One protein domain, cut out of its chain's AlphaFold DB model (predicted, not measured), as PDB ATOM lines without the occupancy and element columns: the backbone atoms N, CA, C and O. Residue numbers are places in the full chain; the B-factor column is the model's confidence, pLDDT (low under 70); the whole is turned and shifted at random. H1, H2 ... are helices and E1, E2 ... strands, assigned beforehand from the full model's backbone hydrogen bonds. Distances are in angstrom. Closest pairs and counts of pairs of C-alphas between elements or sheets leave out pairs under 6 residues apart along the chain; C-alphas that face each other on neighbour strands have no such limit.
ATOM      1  N   TYR A 204     -28.692 -22.377 -51.594       95.19
ATOM      2  CA  TYR A 204     -28.432 -22.721 -50.202       95.19
ATOM      3  C   TYR A 204     -28.841 -21.583 -49.282       95.19
ATOM      4  O   TYR A 204     -28.964 -20.431 -49.705       95.19
ATOM      5  N   HIS A 205     -28.960 -21.882 -47.992       96.19
ATOM      6  CA  HIS A 205     -29.183 -20.850 -46.993       96.19
ATOM      7  C   HIS A 205     -28.492 -21.125 -45.653       96.19
ATOM      8  O   HIS A 205     -28.202 -22.262 -45.281       96.19
ATOM      9  N   ARG A 206     -28.255 -20.052 -44.892       95.12
ATOM     10  CA  ARG A 206     -27.917 -20.098 -43.463       95.12
ATOM     11  C   ARG A 206     -28.953 -19.323 -42.672       95.12
ATOM     12  O   ARG A 206     -29.246 -18.176 -42.994       95.12
ATOM     13  N   LEU A 207     -29.471 -19.948 -41.622       93.12
ATOM     14  CA  LEU A 207     -30.394 -19.317 -40.687       93.12
ATOM     15  C   LEU A 207     -29.640 -18.403 -39.717       93.12
ATOM     16  O   LEU A 207     -28.477 -18.652 -39.396       93.12
ATOM     17  N   GLU A 208     -30.317 -17.362 -39.243       91.56
ATOM     18  CA  GLU A 208     -29.829 -16.519 -38.155       91.56
ATOM     19  C   GLU A 208     -29.517 -17.363 -36.916       91.56
ATOM     20  O   GLU A 208     -30.296 -18.226 -36.507       91.56
ATOM     21  N   SER A 209     -28.358 -17.111 -36.320       88.19
ATOM     22  CA  SER A 209     -27.893 -17.808 -35.126       88.19
ATOM     23  C   SER A 209     -26.930 -16.911 -34.341       88.19
ATOM     24  O   SER A 209     -26.496 -15.878 -34.861       88.19
ATOM     25  N   PRO A 210     -26.518 -17.300 -33.120       86.62
ATOM     26  CA  PRO A 210     -25.502 -16.560 -32.369       86.62
ATOM     27  C   PRO A 210     -24.180 -16.359 -33.132       86.62
ATOM     28  O   PRO A 210     -23.446 -15.416 -32.854       86.62
ATOM     29  N   THR A 211     -23.875 -17.222 -34.108       78.25
ATOM     30  CA  THR A 211     -22.672 -17.131 -34.954       78.25
ATOM     31  C   THR A 211     -22.957 -16.538 -36.340       78.25
ATOM     32  O   THR A 211     -22.082 -15.901 -36.932       78.25
ATOM     33  N   GLN A 212     -24.186 -16.669 -36.842       87.19
ATOM     34  CA  GLN A 212     -24.673 -16.065 -38.083       87.19
ATOM     35  C   GLN A 212     -25.514 -14.819 -37.756       87.19
ATOM     36  O   GLN A 212     -26.742 -14.835 -37.823       87.19
ATOM     37  N   THR A 213     -24.835 -13.735 -37.374       87.62
ATOM     38  CA  THR A 213     -25.461 -12.453 -36.995       87.62
ATOM     39  C   THR A 213     -25.724 -11.551 -38.209       87.62
ATOM     40  O   THR A 213     -25.113 -11.733 -39.260       87.62
ATOM     41  N   ALA A 214     -26.541 -10.501 -38.055       86.06
ATOM     42  CA  ALA A 214     -26.755  -9.492 -39.104       86.06
ATOM     43  C   ALA A 214     -25.451  -8.806 -39.571       86.06
ATOM     44  O   ALA A 214     -25.293  -8.501 -40.755       86.06
ATOM     45  N   LYS A 215     -24.481  -8.609 -38.664       84.56
ATOM     46  CA  LYS A 215     -23.148  -8.094 -39.017       84.56
ATOM     47  C   LYS A 215     -22.392  -9.098 -39.890       84.56
ATOM     48  O   LYS A 215     -21.816  -8.706 -40.901       84.56
ATOM     49  N   THR A 216     -22.421 -10.381 -39.524       82.69
ATOM     50  CA  THR A 216     -21.816 -11.471 -40.308       82.69
ATOM     51  C   THR A 216     -22.444 -11.572 -41.695       82.69
ATOM     52  O   THR A 216     -21.718 -11.625 -42.684       82.69
ATOM     53  N   ALA A 217     -23.773 -11.519 -41.779       86.19
ATOM     54  CA  ALA A 217     -24.521 -11.544 -43.032       86.19
ATOM     55  C   ALA A 217     -24.120 -10.401 -43.973       86.19
ATOM     56  O   ALA A 217     -23.803 -10.630 -45.136       86.19
ATOM     57  N   LYS A 218     -24.032  -9.174 -43.442       86.06
ATOM     58  CA  LYS A 218     -23.587  -8.003 -44.208       86.06
ATOM     59  C   LYS A 218     -22.152  -8.154 -44.720       86.06
ATOM     60  O   LYS A 218     -21.862  -7.766 -45.847       86.06
ATOM     61  N   MET A 219     -21.258  -8.734 -43.916       84.75
ATOM     62  CA  MET A 219     -19.888  -9.017 -44.355       84.75
ATOM     63  C   MET A 219     -19.855 -10.051 -45.487       84.75
ATOM     64  O   MET A 219     -19.097  -9.860 -46.430       84.75
ATOM     65  N   GLN A 220     -20.682 -11.102 -45.425       88.88
ATOM     66  CA  GLN A 220     -20.775 -12.131 -46.475       88.88
ATOM     67  C   GLN A 220     -21.303 -11.559 -47.797       88.88
ATOM     68  O   GLN A 220     -20.834 -11.922 -48.873       88.88
ATOM     69  N   GLU A 221     -22.259 -10.636 -47.719       86.31
ATOM     70  CA  GLU A 221     -22.805  -9.935 -48.883       86.31
ATOM     71  C   GLU A 221     -21.768  -9.021 -49.546       86.31
ATOM     72  O   GLU A 221     -21.627  -9.034 -50.767       86.31
ATOM     73  N   GLN A 222     -20.996  -8.278 -48.748       83.12
ATOM     74  CA  GLN A 222     -19.945  -7.388 -49.248       83.12
ATOM     75  C   GLN A 222     -18.745  -8.147 -49.823       83.12
ATOM     76  O   GLN A 222     -18.173  -7.719 -50.825       83.12
ATOM     77  N   SER A 223     -18.348  -9.256 -49.196       82.69
ATOM     78  CA  SER A 223     -17.206 -10.055 -49.643       82.69
ATOM     79  C   SER A 223     -17.556 -10.986 -50.807       82.69
ATOM     80  O   SER A 223     -16.688 -11.319 -51.613       82.69
ATOM     81  N   GLY A 224     -18.814 -11.431 -50.901       86.00
ATOM     82  CA  GLY A 224     -19.183 -12.557 -51.758       86.00
ATOM     83  C   GLY A 224     -18.527 -13.864 -51.302       86.00
ATOM     84  O   GLY A 224     -18.238 -14.737 -52.122       86.00
ATOM     85  N   GLU A 225     -18.248 -13.988 -50.005       90.06
ATOM     86  CA  GLU A 225     -17.615 -15.149 -49.386       90.06
ATOM     87  C   GLU A 225     -18.437 -15.608 -48.185       90.06
ATOM     88  O   GLU A 225     -18.909 -14.797 -47.389       90.06
ATOM     89  N   ILE A 226     -18.563 -16.923 -48.012       91.69
ATOM     90  CA  ILE A 226     -19.092 -17.507 -46.779       91.69
ATOM     91  C   ILE A 226     -17.989 -18.304 -46.103       91.69
ATOM     92  O   ILE A 226     -17.345 -19.144 -46.730       91.69
ATOM     93  N   TRP A 227     -17.808 -18.044 -44.808       91.31
ATOM     94  CA  TRP A 227     -16.765 -18.648 -43.986       91.31
ATOM     95  C   TRP A 227     -17.293 -19.799 -43.131       91.31
ATOM     96  O   TRP A 227     -18.466 -19.848 -42.741       91.31
ATOM     97  N   GLY A 228     -16.402 -20.730 -42.833       88.19
ATOM     98  CA  GLY A 228     -16.634 -21.912 -42.025       88.19
ATOM     99  C   GLY A 228     -15.418 -22.193 -41.161       88.19
ATOM    100  O   GLY A 228     -14.312 -21.824 -41.536       88.19
ATOM    101  N   LYS A 229     -15.626 -22.809 -40.007       87.12
ATOM    102  CA  LYS A 229     -14.561 -23.164 -39.067       87.12
ATOM    103  C   LYS A 229     -14.645 -24.644 -38.736       87.12
ATOM    104  O   LYS A 229     -15.505 -25.357 -39.256       87.12
ATOM    105  N   GLU A 230     -13.748 -25.088 -37.879       82.00
ATOM    106  CA  GLU A 230     -13.785 -26.416 -37.291       82.00
ATOM    107  C   GLU A 230     -15.129 -26.681 -36.586       82.00
ATOM    108  O   GLU A 230     -15.654 -25.828 -35.857       82.00
ATOM    109  N   ALA A 231     -15.728 -27.842 -36.862       69.75
ATOM    110  CA  ALA A 231     -16.956 -28.270 -36.201       69.75
ATOM    111  C   ALA A 231     -16.619 -28.936 -34.860       69.75
ATOM    112  O   ALA A 231     -15.592 -29.588 -34.727       69.75
ATOM    113  N   SER A 232     -17.502 -28.804 -33.865       62.12
ATOM    114  CA  SER A 232     -17.287 -29.420 -32.549       62.12
ATOM    115  C   SER A 232     -17.078 -30.932 -32.684       62.12
ATOM    116  O   SER A 232     -17.983 -31.627 -33.146       62.12
ATOM    117  N   GLY A 233     -15.906 -31.428 -32.278       59.34
ATOM    118  CA  GLY A 233     -15.543 -32.848 -32.358       59.34
ATOM    119  C   GLY A 233     -15.017 -33.314 -33.722       59.34
ATOM    120  O   GLY A 233     -15.021 -34.513 -33.984       59.34
ATOM    121  N   SER A 234     -14.599 -32.405 -34.609       68.81
ATOM    122  CA  SER A 234     -14.004 -32.751 -35.904       68.81
ATOM    123  C   SER A 234     -12.832 -31.838 -36.221       68.81
ATOM    124  O   SER A 234     -13.064 -30.655 -36.384       68.81
ATOM    125  N   ASN A 235     -11.643 -32.392 -36.474       78.06
ATOM    126  CA  ASN A 235     -10.429 -31.628 -36.816       78.06
ATOM    127  C   ASN A 235     -10.449 -31.007 -38.232       78.06
ATOM    128  O   ASN A 235      -9.418 -30.567 -38.740       78.06
ATOM    129  N   ILE A 236     -11.599 -31.004 -38.920       78.94
ATOM    130  CA  ILE A 236     -11.728 -30.537 -40.304       78.94
ATOM    131  C   ILE A 236     -12.585 -29.274 -40.343       78.94
ATOM    132  O   ILE A 236     -13.769 -29.268 -39.983       78.94
ATOM    133  N   LYS A 237     -12.002 -28.184 -40.850       85.94
ATOM    134  CA  LYS A 237     -12.728 -26.930 -41.061       85.94
ATOM    135  C   LYS A 237     -13.755 -27.114 -42.166       85.94
ATOM    136  O   LYS A 237     -13.477 -27.696 -43.214       85.94
ATOM    137  N   SER A 238     -14.959 -26.599 -41.946       88.50
ATOM    138  CA  SER A 238     -16.036 -26.750 -42.919       88.50
ATOM    139  C   SER A 238     -16.935 -25.532 -42.992       88.50
ATOM    140  O   SER A 238     -17.316 -24.934 -41.984       88.50
ATOM    141  N   VAL A 239     -17.320 -25.174 -44.215       91.81
ATOM    142  CA  VAL A 239     -18.472 -24.304 -44.443       91.81
ATOM    143  C   VAL A 239     -19.719 -25.175 -44.362       91.81
ATOM    144  O   VAL A 239     -19.792 -26.200 -45.027       91.81
ATOM    145  N   GLN A 240     -20.695 -24.777 -43.552       92.06
ATOM    146  CA  GLN A 240     -21.965 -25.499 -43.413       92.06
ATOM    147  C   GLN A 240     -23.136 -24.613 -43.828       92.06
ATOM    148  O   GLN A 240     -23.107 -23.408 -43.572       92.06
ATOM    149  N   ALA A 241     -24.147 -25.186 -44.468       94.69
ATOM    150  CA  ALA A 241     -25.400 -24.529 -44.826       94.69
ATOM    151  C   ALA A 241     -26.526 -25.567 -44.944       94.69
ATOM    152  O   ALA A 241     -26.298 -26.767 -44.800       94.69
ATOM    153  N   TYR A 242     -27.737 -25.103 -45.220       94.50
ATOM    154  CA  TYR A 242     -28.867 -25.947 -45.590       94.50
ATOM    155  C   TYR A 242     -29.094 -25.877 -47.098       94.50
ATOM    156  O   TYR A 242     -28.866 -24.833 -47.716       94.50
ATOM    157  N   THR A 243     -29.535 -26.986 -47.687       92.62
ATOM    158  CA  THR A 243     -29.877 -27.039 -49.111       92.62
ATOM    159  C   THR A 243     -31.236 -26.385 -49.360       92.62
ATOM    160  O   THR A 243     -32.146 -26.448 -48.531       92.62
ATOM    161  N   GLY A 244     -31.382 -25.739 -50.515       91.69
ATOM    162  CA  GLY A 244     -32.614 -25.074 -50.927       91.69
ATOM    163  C   GLY A 244     -32.732 -23.609 -50.482       91.69
ATOM    164  O   GLY A 244     -31.853 -23.075 -49.795       91.69
ATOM    165  N   PRO A 245     -33.824 -22.941 -50.899       93.69
ATOM    166  CA  PRO A 245     -34.061 -21.526 -50.627       93.69
ATOM    167  C   PRO A 245     -34.292 -21.256 -49.140       93.69
ATOM    168  O   PRO A 245     -34.690 -22.145 -48.382       93.69
ATOM    169  N   LEU A 246     -34.092 -20.004 -48.728       93.19
ATOM    170  CA  LEU A 246     -34.340 -19.586 -47.350       93.19
ATOM    171  C   LEU A 246     -35.838 -19.757 -47.013       93.19
ATOM    172  O   LEU A 246     -36.684 -19.157 -47.690       93.19
ATOM    173  N   PRO A 247     -36.203 -20.526 -45.965       93.44
ATOM    174  CA  PRO A 247     -37.598 -20.780 -45.632       93.44
ATOM    175  C   PRO A 247     -38.384 -19.494 -45.355       93.44
ATOM    176  O   PRO A 247     -37.898 -18.565 -44.704       93.44
ATOM    177  N   LYS A 248     -39.639 -19.445 -45.817       92.00
ATOM    178  CA  LYS A 248     -40.510 -18.274 -45.645       92.00
ATOM    179  C   LYS A 248     -40.687 -17.942 -44.156       92.00
ATOM    180  O   LYS A 248     -40.991 -18.817 -43.351       92.00
ATOM    181  N   GLY A 249     -40.509 -16.669 -43.798       88.94
ATOM    182  CA  GLY A 249     -40.639 -16.184 -42.418       88.94
ATOM    183  C   GLY A 249     -39.435 -16.473 -41.513       88.94
ATOM    184  O   GLY A 249     -39.483 -16.144 -40.331       88.94
ATOM    185  N   LYS A 250     -38.353 -17.072 -42.032       92.25
ATOM    186  CA  LYS A 250     -37.087 -17.222 -41.302       92.25
ATOM    187  C   LYS A 250     -36.107 -16.118 -41.683       92.25
ATOM    188  O   LYS A 250     -36.059 -15.693 -42.835       92.25
ATOM    189  N   ARG A 251     -35.315 -15.688 -40.700       93.31
ATOM    190  CA  ARG A 251     -34.217 -14.736 -40.889       93.31
ATOM    191  C   ARG A 251     -32.933 -15.492 -41.209       93.31
ATOM    192  O   ARG A 251     -32.663 -16.531 -40.608       93.31
ATOM    193  N   GLY A 252     -32.159 -14.987 -42.160       93.94
ATOM    194  CA  GLY A 252     -30.960 -15.645 -42.666       93.94
ATOM    195  C   GLY A 252     -30.469 -15.083 -43.998       93.94
ATOM    196  O   GLY A 252     -31.019 -14.110 -44.527       93.94
ATOM    197  N   VAL A 253     -29.447 -15.737 -44.541       94.06
ATOM    198  CA  VAL A 253     -28.885 -15.458 -45.867       94.06
ATOM    199  C   VAL A 253     -29.180 -16.611 -46.815       94.06
ATOM    200  O   VAL A 253     -29.049 -17.774 -46.438       94.06
ATOM    201  N   GLU A 254     -29.558 -16.284 -48.041       94.88
ATOM    202  CA  GLU A 254     -29.685 -17.203 -49.167       94.88
ATOM    203  C   GLU A 254     -28.583 -16.902 -50.176       94.88
ATOM    204  O   GLU A 254     -28.251 -15.736 -50.420       94.88
ATOM    205  N   PHE A 255     -28.002 -17.944 -50.753       93.69
ATOM    206  CA  PHE A 255     -26.895 -17.794 -51.674       93.69
ATOM    207  C   PHE A 255     -26.808 -18.935 -52.678       93.69
ATOM    208  O   PHE A 255     -27.300 -20.039 -52.454       93.69
ATOM    209  N   ILE A 256     -26.103 -18.660 -53.770       91.19
ATOM    210  CA  ILE A 256     -25.696 -19.653 -54.763       91.19
ATOM    211  C   ILE A 256     -24.175 -19.762 -54.794       91.19
ATOM    212  O   ILE A 256     -23.454 -18.785 -54.550       91.19
ATOM    213  N   THR A 257     -23.668 -20.950 -55.107       88.38
ATOM    214  CA  THR A 257     -22.231 -21.188 -55.252       88.38
ATOM    215  C   THR A 257     -21.943 -22.212 -56.340       88.38
ATOM    216  O   THR A 257     -22.731 -23.119 -56.583       88.38
ATOM    217  N   ALA A 258     -20.795 -22.049 -56.997       85.12
ATOM    218  CA  ALA A 258     -20.237 -23.048 -57.904       85.12
ATOM    219  C   ALA A 258     -19.381 -24.097 -57.165       85.12
ATOM    220  O   ALA A 258     -18.936 -25.063 -57.784       85.12
ATOM    221  N   ALA A 259     -19.114 -23.902 -55.865       84.25
ATOM    222  CA  ALA A 259     -18.396 -24.871 -55.050       84.25
ATOM    223  C   ALA A 259     -19.255 -26.129 -54.879       84.25
ATOM    224  O   ALA A 259     -20.389 -26.059 -54.403       84.25
ATOM    225  N   LYS A 260     -18.707 -27.283 -55.266       83.62
ATOM    226  CA  LYS A 260     -19.412 -28.559 -55.131       83.62
ATOM    227  C   LYS A 260     -19.425 -28.974 -53.667       83.62
ATOM    228  O   LYS A 260     -18.382 -28.953 -53.017       83.62
ATOM    229  N   GLU A 261     -20.599 -29.345 -53.174       86.25
ATOM    230  CA  GLU A 261     -20.756 -29.902 -51.831       86.25
ATOM    231  C   GLU A 261     -19.892 -31.150 -51.652       86.25
ATOM    232  O   GLU A 261     -19.698 -31.939 -52.583       86.25
ATOM    233  N   THR A 262     -19.401 -31.347 -50.434       82.19
ATOM    234  CA  THR A 262     -18.720 -32.577 -50.057       82.19
ATOM    235  C   THR A 262     -19.729 -33.737 -50.061       82.19
ATOM    236  O   THR A 262     -20.779 -33.635 -49.406       82.19
ATOM    237  N   PRO A 263     -19.432 -34.846 -50.769       78.75
ATOM    238  CA  PRO A 263     -20.276 -36.038 -50.771       78.75
ATOM    239  C   PRO A 263     -20.549 -36.566 -49.356       78.75
ATOM    240  O   PRO A 263     -19.684 -36.497 -48.487       78.75
ATOM    241  N   GLY A 264     -21.744 -37.117 -49.129       77.56
ATOM    242  CA  GLY A 264     -22.121 -37.706 -47.835       77.56
ATOM    243  C   GLY A 264     -22.678 -36.716 -46.805       77.56
ATOM    244  O   GLY A 264     -22.844 -37.075 -45.641       77.56
ATOM    245  N   SER A 265     -22.991 -35.481 -47.209       78.25
ATOM    246  CA  SER A 265     -23.742 -34.552 -46.356       78.25
ATOM    247  C   SER A 265     -25.139 -35.111 -46.046       78.25
ATOM    248  O   SER A 265     -25.778 -35.730 -46.898       78.25
ATOM    249  N   ALA A 266     -25.607 -34.914 -44.809       78.75
ATOM    250  CA  ALA A 266     -26.930 -35.372 -44.394       78.75
ATOM    251  C   ALA A 266     -28.030 -34.735 -45.269       78.75
ATOM    252  O   ALA A 266     -27.872 -33.586 -45.691       78.75
ATOM    253  N   PRO A 267     -29.160 -35.424 -45.512       82.19
ATOM    254  CA  PRO A 267     -30.258 -34.865 -46.293       82.19
ATOM    255  C   PRO A 267     -30.682 -33.484 -45.772       82.19
ATOM    256  O   PRO A 267     -30.921 -33.308 -44.578       82.19
ATOM    257  N   GLY A 268     -30.762 -32.494 -46.664       86.56
ATOM    258  CA  GLY A 268     -31.122 -31.116 -46.305       86.56
ATOM    259  C   GLY A 268     -29.960 -30.242 -45.815       86.56
ATOM    260  O   GLY A 268     -30.155 -29.047 -45.595       86.56
ATOM    261  N   GLN A 269     -28.756 -30.796 -45.645       90.38
ATOM    262  CA  GLN A 269     -27.558 -30.065 -45.239       90.38
ATOM    263  C   GLN A 269     -26.510 -30.085 -46.345       90.38
ATOM    264  O   GLN A 269     -26.337 -31.085 -47.033       90.38
ATOM    265  N   ALA A 270     -25.777 -28.986 -46.452       91.00
ATOM    266  CA  ALA A 270     -24.638 -28.835 -47.336       91.00
ATOM    267  C   ALA A 270     -23.388 -28.579 -46.496       91.00
ATOM    268  O   ALA A 270     -23.377 -27.708 -45.615       91.00
ATOM    269  N   LYS A 271     -22.325 -29.334 -46.772       91.75
ATOM    270  CA  LYS A 271     -21.004 -29.108 -46.186       91.75
ATOM    271  C   LYS A 271     -19.973 -28.951 -47.288       91.75
ATOM    272  O   LYS A 271     -20.015 -29.660 -48.287       91.75
ATOM    273  N   TRP A 272     -19.023 -28.053 -47.067       91.94
ATOM    274  CA  TRP A 272     -17.828 -27.923 -47.885       91.94
ATOM    275  C   TRP A 272     -16.611 -28.006 -46.968       91.94
ATOM    276  O   TRP A 272     -16.290 -27.044 -46.261       91.94
ATOM    277  N   LEU A 273     -15.996 -29.186 -46.926       87.88
ATOM    278  CA  LEU A 273     -14.817 -29.469 -46.109       87.88
ATOM    279  C   LEU A 273     -13.563 -28.830 -46.711       87.88
ATOM    280  O   LEU A 273     -13.439 -28.724 -47.934       87.88
ATOM    281  N   GLU A 274     -12.617 -28.448 -45.857       82.25
ATOM    282  CA  GLU A 274     -11.248 -28.119 -46.262       82.25
ATOM    283  C   GLU A 274     -10.698 -29.196 -47.220       82.25
ATOM    284  O   GLU A 274     -10.918 -30.388 -47.018       82.25
ATOM    285  N   GLY A 275     -10.091 -28.767 -48.332       79.31
ATOM    286  CA  GLY A 275      -9.651 -29.652 -49.422       79.31
ATOM    287  C   GLY A 275     -10.703 -29.957 -50.504       79.31
ATOM    288  O   GLY A 275     -10.341 -30.415 -51.586       79.31
ATOM    289  N   SER A 276     -11.994 -29.658 -50.289       78.19
ATOM    290  CA  SER A 276     -13.035 -29.869 -51.314       78.19
ATOM    291  C   SER A 276     -12.970 -28.828 -52.452       78.19
ATOM    292  O   SER A 276     -12.643 -27.662 -52.206       78.19
ATOM    293  N   PRO A 277     -13.339 -29.182 -53.705       78.56
ATOM    294  CA  PRO A 277     -13.305 -28.255 -54.836       78.56
ATOM    295  C   PRO A 277     -14.116 -26.970 -54.602       78.56
ATOM    296  O   PRO A 277     -15.333 -26.998 -54.427       78.56
ATOM    297  N   GLY A 278     -13.439 -25.820 -54.657       78.50
ATOM    298  CA  GLY A 278     -14.050 -24.501 -54.446       78.50
ATOM    299  C   GLY A 278     -13.949 -23.968 -53.012       78.50
ATOM    300  O   GLY A 278     -14.285 -22.802 -52.793       78.50
ATOM    301  N   VAL A 279     -13.431 -24.766 -52.072       84.19
ATOM    302  CA  VAL A 279     -13.082 -24.338 -50.710       84.19
ATOM    303  C   VAL A 279     -11.664 -23.785 -50.694       84.19
ATOM    304  O   VAL A 279     -10.752 -24.357 -51.287       84.19
ATOM    305  N   ARG A 280     -11.469 -22.645 -50.034       84.00
ATOM    306  CA  ARG A 280     -10.168 -21.978 -49.909       84.00
ATOM    307  C   ARG A 280      -9.900 -21.589 -48.457       84.00
ATOM    308  O   ARG A 280     -10.857 -21.332 -47.731       84.00
ATOM    309  N   PRO A 281      -8.634 -21.464 -48.034       78.62
ATOM    310  CA  PRO A 281      -8.307 -20.838 -46.758       78.62
ATOM    311  C   PRO A 281      -8.862 -19.408 -46.693       78.62
ATOM    312  O   PRO A 281      -8.813 -18.669 -47.686       78.62
ATOM    313  N   ALA A 282      -9.412 -19.012 -45.546       73.44
ATOM    314  CA  ALA A 282      -9.765 -17.622 -45.287       73.44
ATOM    315  C   ALA A 282      -8.525 -16.826 -44.838       73.44
ATOM    316  O   ALA A 282      -7.458 -17.386 -44.602       73.44
ATOM    317  N   ASN A 283      -8.663 -15.504 -44.698       74.06
ATOM    318  CA  ASN A 283      -7.573 -14.667 -44.177       74.06
ATOM    319  C   ASN A 283      -7.243 -14.999 -42.712       74.06
ATOM    320  O   ASN A 283      -6.113 -14.808 -42.279       74.06
ATOM    321  N   ASN A 284      -8.234 -15.481 -41.954       75.00
ATOM    322  CA  ASN A 284      -8.020 -16.052 -40.632       75.00
ATOM    323  C   ASN A 284      -7.707 -17.555 -40.791       75.00
ATOM    324  O   ASN A 284      -8.535 -18.254 -41.384       75.00
ATOM    325  N   PRO A 285      -6.569 -18.055 -40.267       74.56
ATOM    326  CA  PRO A 285      -6.171 -19.459 -40.392       74.56
ATOM    327  C   PRO A 285      -7.169 -20.445 -39.770       74.56
ATOM    328  O   PRO A 285      -7.217 -21.593 -40.205       74.56
ATOM    329  N   ASP A 286      -8.009 -20.011 -38.829       80.06
ATOM    330  CA  ASP A 286      -9.030 -20.852 -38.187       80.06
ATOM    331  C   ASP A 286     -10.255 -21.099 -39.081       80.06
ATOM    332  O   ASP A 286     -11.163 -21.853 -38.719       80.06
ATOM    333  N   TYR A 287     -10.308 -20.459 -40.255       82.38
ATOM    334  CA  TYR A 287     -11.461 -20.484 -41.144       82.38
ATOM    335  C   TYR A 287     -11.108 -20.914 -42.571       82.38
ATOM    336  O   TYR A 287     -10.071 -20.569 -43.137       82.38
ATOM    337  N   VAL A 288     -12.064 -21.591 -43.197       85.44
ATOM    338  CA  VAL A 288     -12.144 -21.820 -44.643       85.44
ATOM    339  C   VAL A 288     -13.283 -20.999 -45.236       85.44
ATOM    340  O   VAL A 288     -14.172 -20.533 -44.520       85.44
ATOM    341  N   LYS A 289     -13.270 -20.802 -46.551       87.94
ATOM    342  CA  LYS A 289     -14.270 -20.027 -47.281       87.94
ATOM    343  C   LYS A 289     -14.657 -20.652 -48.608       87.94
ATOM    344  O   LYS A 289     -13.850 -21.317 -49.250       87.94
ATOM    345  N   ILE A 290     -15.873 -20.345 -49.040       90.56
ATOM    346  CA  ILE A 290     -16.343 -20.565 -50.407       90.56
ATOM    347  C   ILE A 290     -16.768 -19.235 -51.020       90.56
ATOM    348  O   ILE A 290     -17.293 -18.357 -50.331       90.56
ATOM    349  N   ASN A 291     -16.566 -19.102 -52.328       88.81
ATOM    350  CA  ASN A 291     -17.095 -17.966 -53.072       88.81
ATOM    351  C   ASN A 291     -18.587 -18.183 -53.313       88.81
ATOM    352  O   ASN A 291     -19.000 -19.239 -53.800       88.81
ATOM    353  N   VAL A 292     -19.389 -17.167 -53.022       89.31
ATOM    354  CA  VAL A 292     -20.839 -17.214 -53.182       89.31
ATOM    355  C   VAL A 292     -21.354 -15.941 -53.831       89.31
ATOM    356  O   VAL A 292     -20.673 -14.914 -53.893       89.31
ATOM    357  N   ARG A 293     -22.598 -15.998 -54.285       88.56
ATOM    358  CA  ARG A 293     -23.414 -14.814 -54.521       88.56
ATOM    359  C   ARG A 293     -24.613 -14.884 -53.591       88.56
ATOM    360  O   ARG A 293     -25.413 -15.806 -53.714       88.56
ATOM    361  N   ILE A 294     -24.725 -13.917 -52.686       89.81
ATOM    362  CA  ILE A 294     -25.918 -13.754 -51.854       89.81
ATOM    363  C   ILE A 294     -27.067 -13.337 -52.779       89.81
ATOM    364  O   ILE A 294     -26.952 -12.362 -53.524       89.81
ATOM    365  N   THR A 295     -28.145 -14.113 -52.776       90.00
ATOM    366  CA  THR A 295     -29.376 -13.835 -53.531       90.00
ATOM    367  C   THR A 295     -30.418 -13.146 -52.660       90.00
ATOM    368  O   THR A 295     -31.238 -12.393 -53.178       90.00
ATOM    369  N   LYS A 296     -30.365 -13.367 -51.340       90.69
ATOM    370  CA  LYS A 296     -31.271 -12.758 -50.363       90.69
ATOM    371  C   LYS A 296     -30.604 -12.620 -48.995       90.69
ATOM    372  O   LYS A 296     -29.941 -13.550 -48.543       90.69
ATOM    373  N   ASN A 297     -30.822 -11.505 -48.298       91.56
ATOM    374  CA  ASN A 297     -30.321 -11.283 -46.937       91.56
ATOM    375  C   ASN A 297     -31.399 -10.635 -46.056       91.56
ATOM    376  O   ASN A 297     -31.513  -9.419 -45.951       91.56
ATOM    377  N   THR A 298     -32.160 -11.473 -45.357       91.00
ATOM    378  CA  THR A 298     -33.281 -11.036 -44.500       91.00
ATOM    379  C   THR A 298     -32.842 -10.615 -43.094       91.00
ATOM    380  O   THR A 298     -33.664 -10.235 -42.261       91.00
TER     381      THR A 298
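AT A GLANCE: This is residues 204 to 298 of the 302 residues of the protein "RHS repeat-associated core domain protein" of Leptospira kirschneri str. 200801925 (UniProt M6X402). A small, strongly twisted sheet comes round like a loose, incompletely paired barrel: E1 and E3 join the pair E4 and E8 to the pair E2 and E7, and E7 turns sharply into E8 through the chain. H1 packs over one open side, near E8, E4 and E2, while E5 and E6 add edge strands beside E3 and E7. The printed part has 95 residues with one named helix and eight named strands: along the chain E1 comes first, H1 follows it, and the strands E2 to E8 come after H1; the class is mostly strand, and the sheet is branched, with antiparallel neighbour pairs E1 and E3, E1 and E4, E2 and E3, E2 and E7, E3 and E5, E4 and E8, and E6 and E7. It is compact and rounded, with a radius of gyration of the C-alphas of 12.3 A and spans of 34 by 29 by 26 A.

IN THESE COORDINATES: E1, residues 204 to 207, begins at C-alpha 204 (-28.432, -22.721, -50.202). H1, residues 214 to 223, is 14.2 A long. E2, residues 225 to 231, measures 18.6 A, and E3, residues 234 to 243, measures 21.4 A and bends by 78 degrees at residue 237. E4 is residues 252 to 256, 13.8 A; E5 is residues 269 to 273, 12.8 A; E6 is residues 279 to 281. E7, residues 287 to 291, 13.4 A, runs on into E8, residues 293 to 297, at 100 degrees; E8 ends at C-alpha 297 (-30.321, -11.283, -46.937).

HOW THE PARTS SIT: E3 has E1 and E2 on one side and E5 on the other side. N 205 and O 242 of E1 and E3 are 3.0 A apart, within hydrogen-bond range; in the hairpin E2 and E3, N 238 and O 229 are 3.0 A apart. N 241 of E3 and O 270 of E5 are 2.9 A apart. E4 pairs with E1, N 206 to O 253 at 2.9 A, and with E8, N 254 to O 296 at 2.8 A. E7 pairs with E2, N 228 to O 288 at 2.8 A, and forms a hairpin with E6, N 280 to O 289 at 2.8 A. H1 is on the sheet at a height over the sheet of 7.7 A, only just over E1 and E2 with 3 of its C-alphas on each, and runs along the strands, at 14 degrees to E1 on the local plane. The closest C-alphas of H1 and E8, Glu 221 and Ile 294, are 5.8 A apart. In H1 every O i to N i+4 pair is within hydrogen-bond range.

THE WHOLE: The C-alphas farthest apart, those of Lys 248 and Pro 285, are 34.8 A apart. The printed part has no cut. The link E4 to E5 is long, residues 257 to 268. Mean pLDDT of the printed part is 85.9; residues 231 to 234 are under 70.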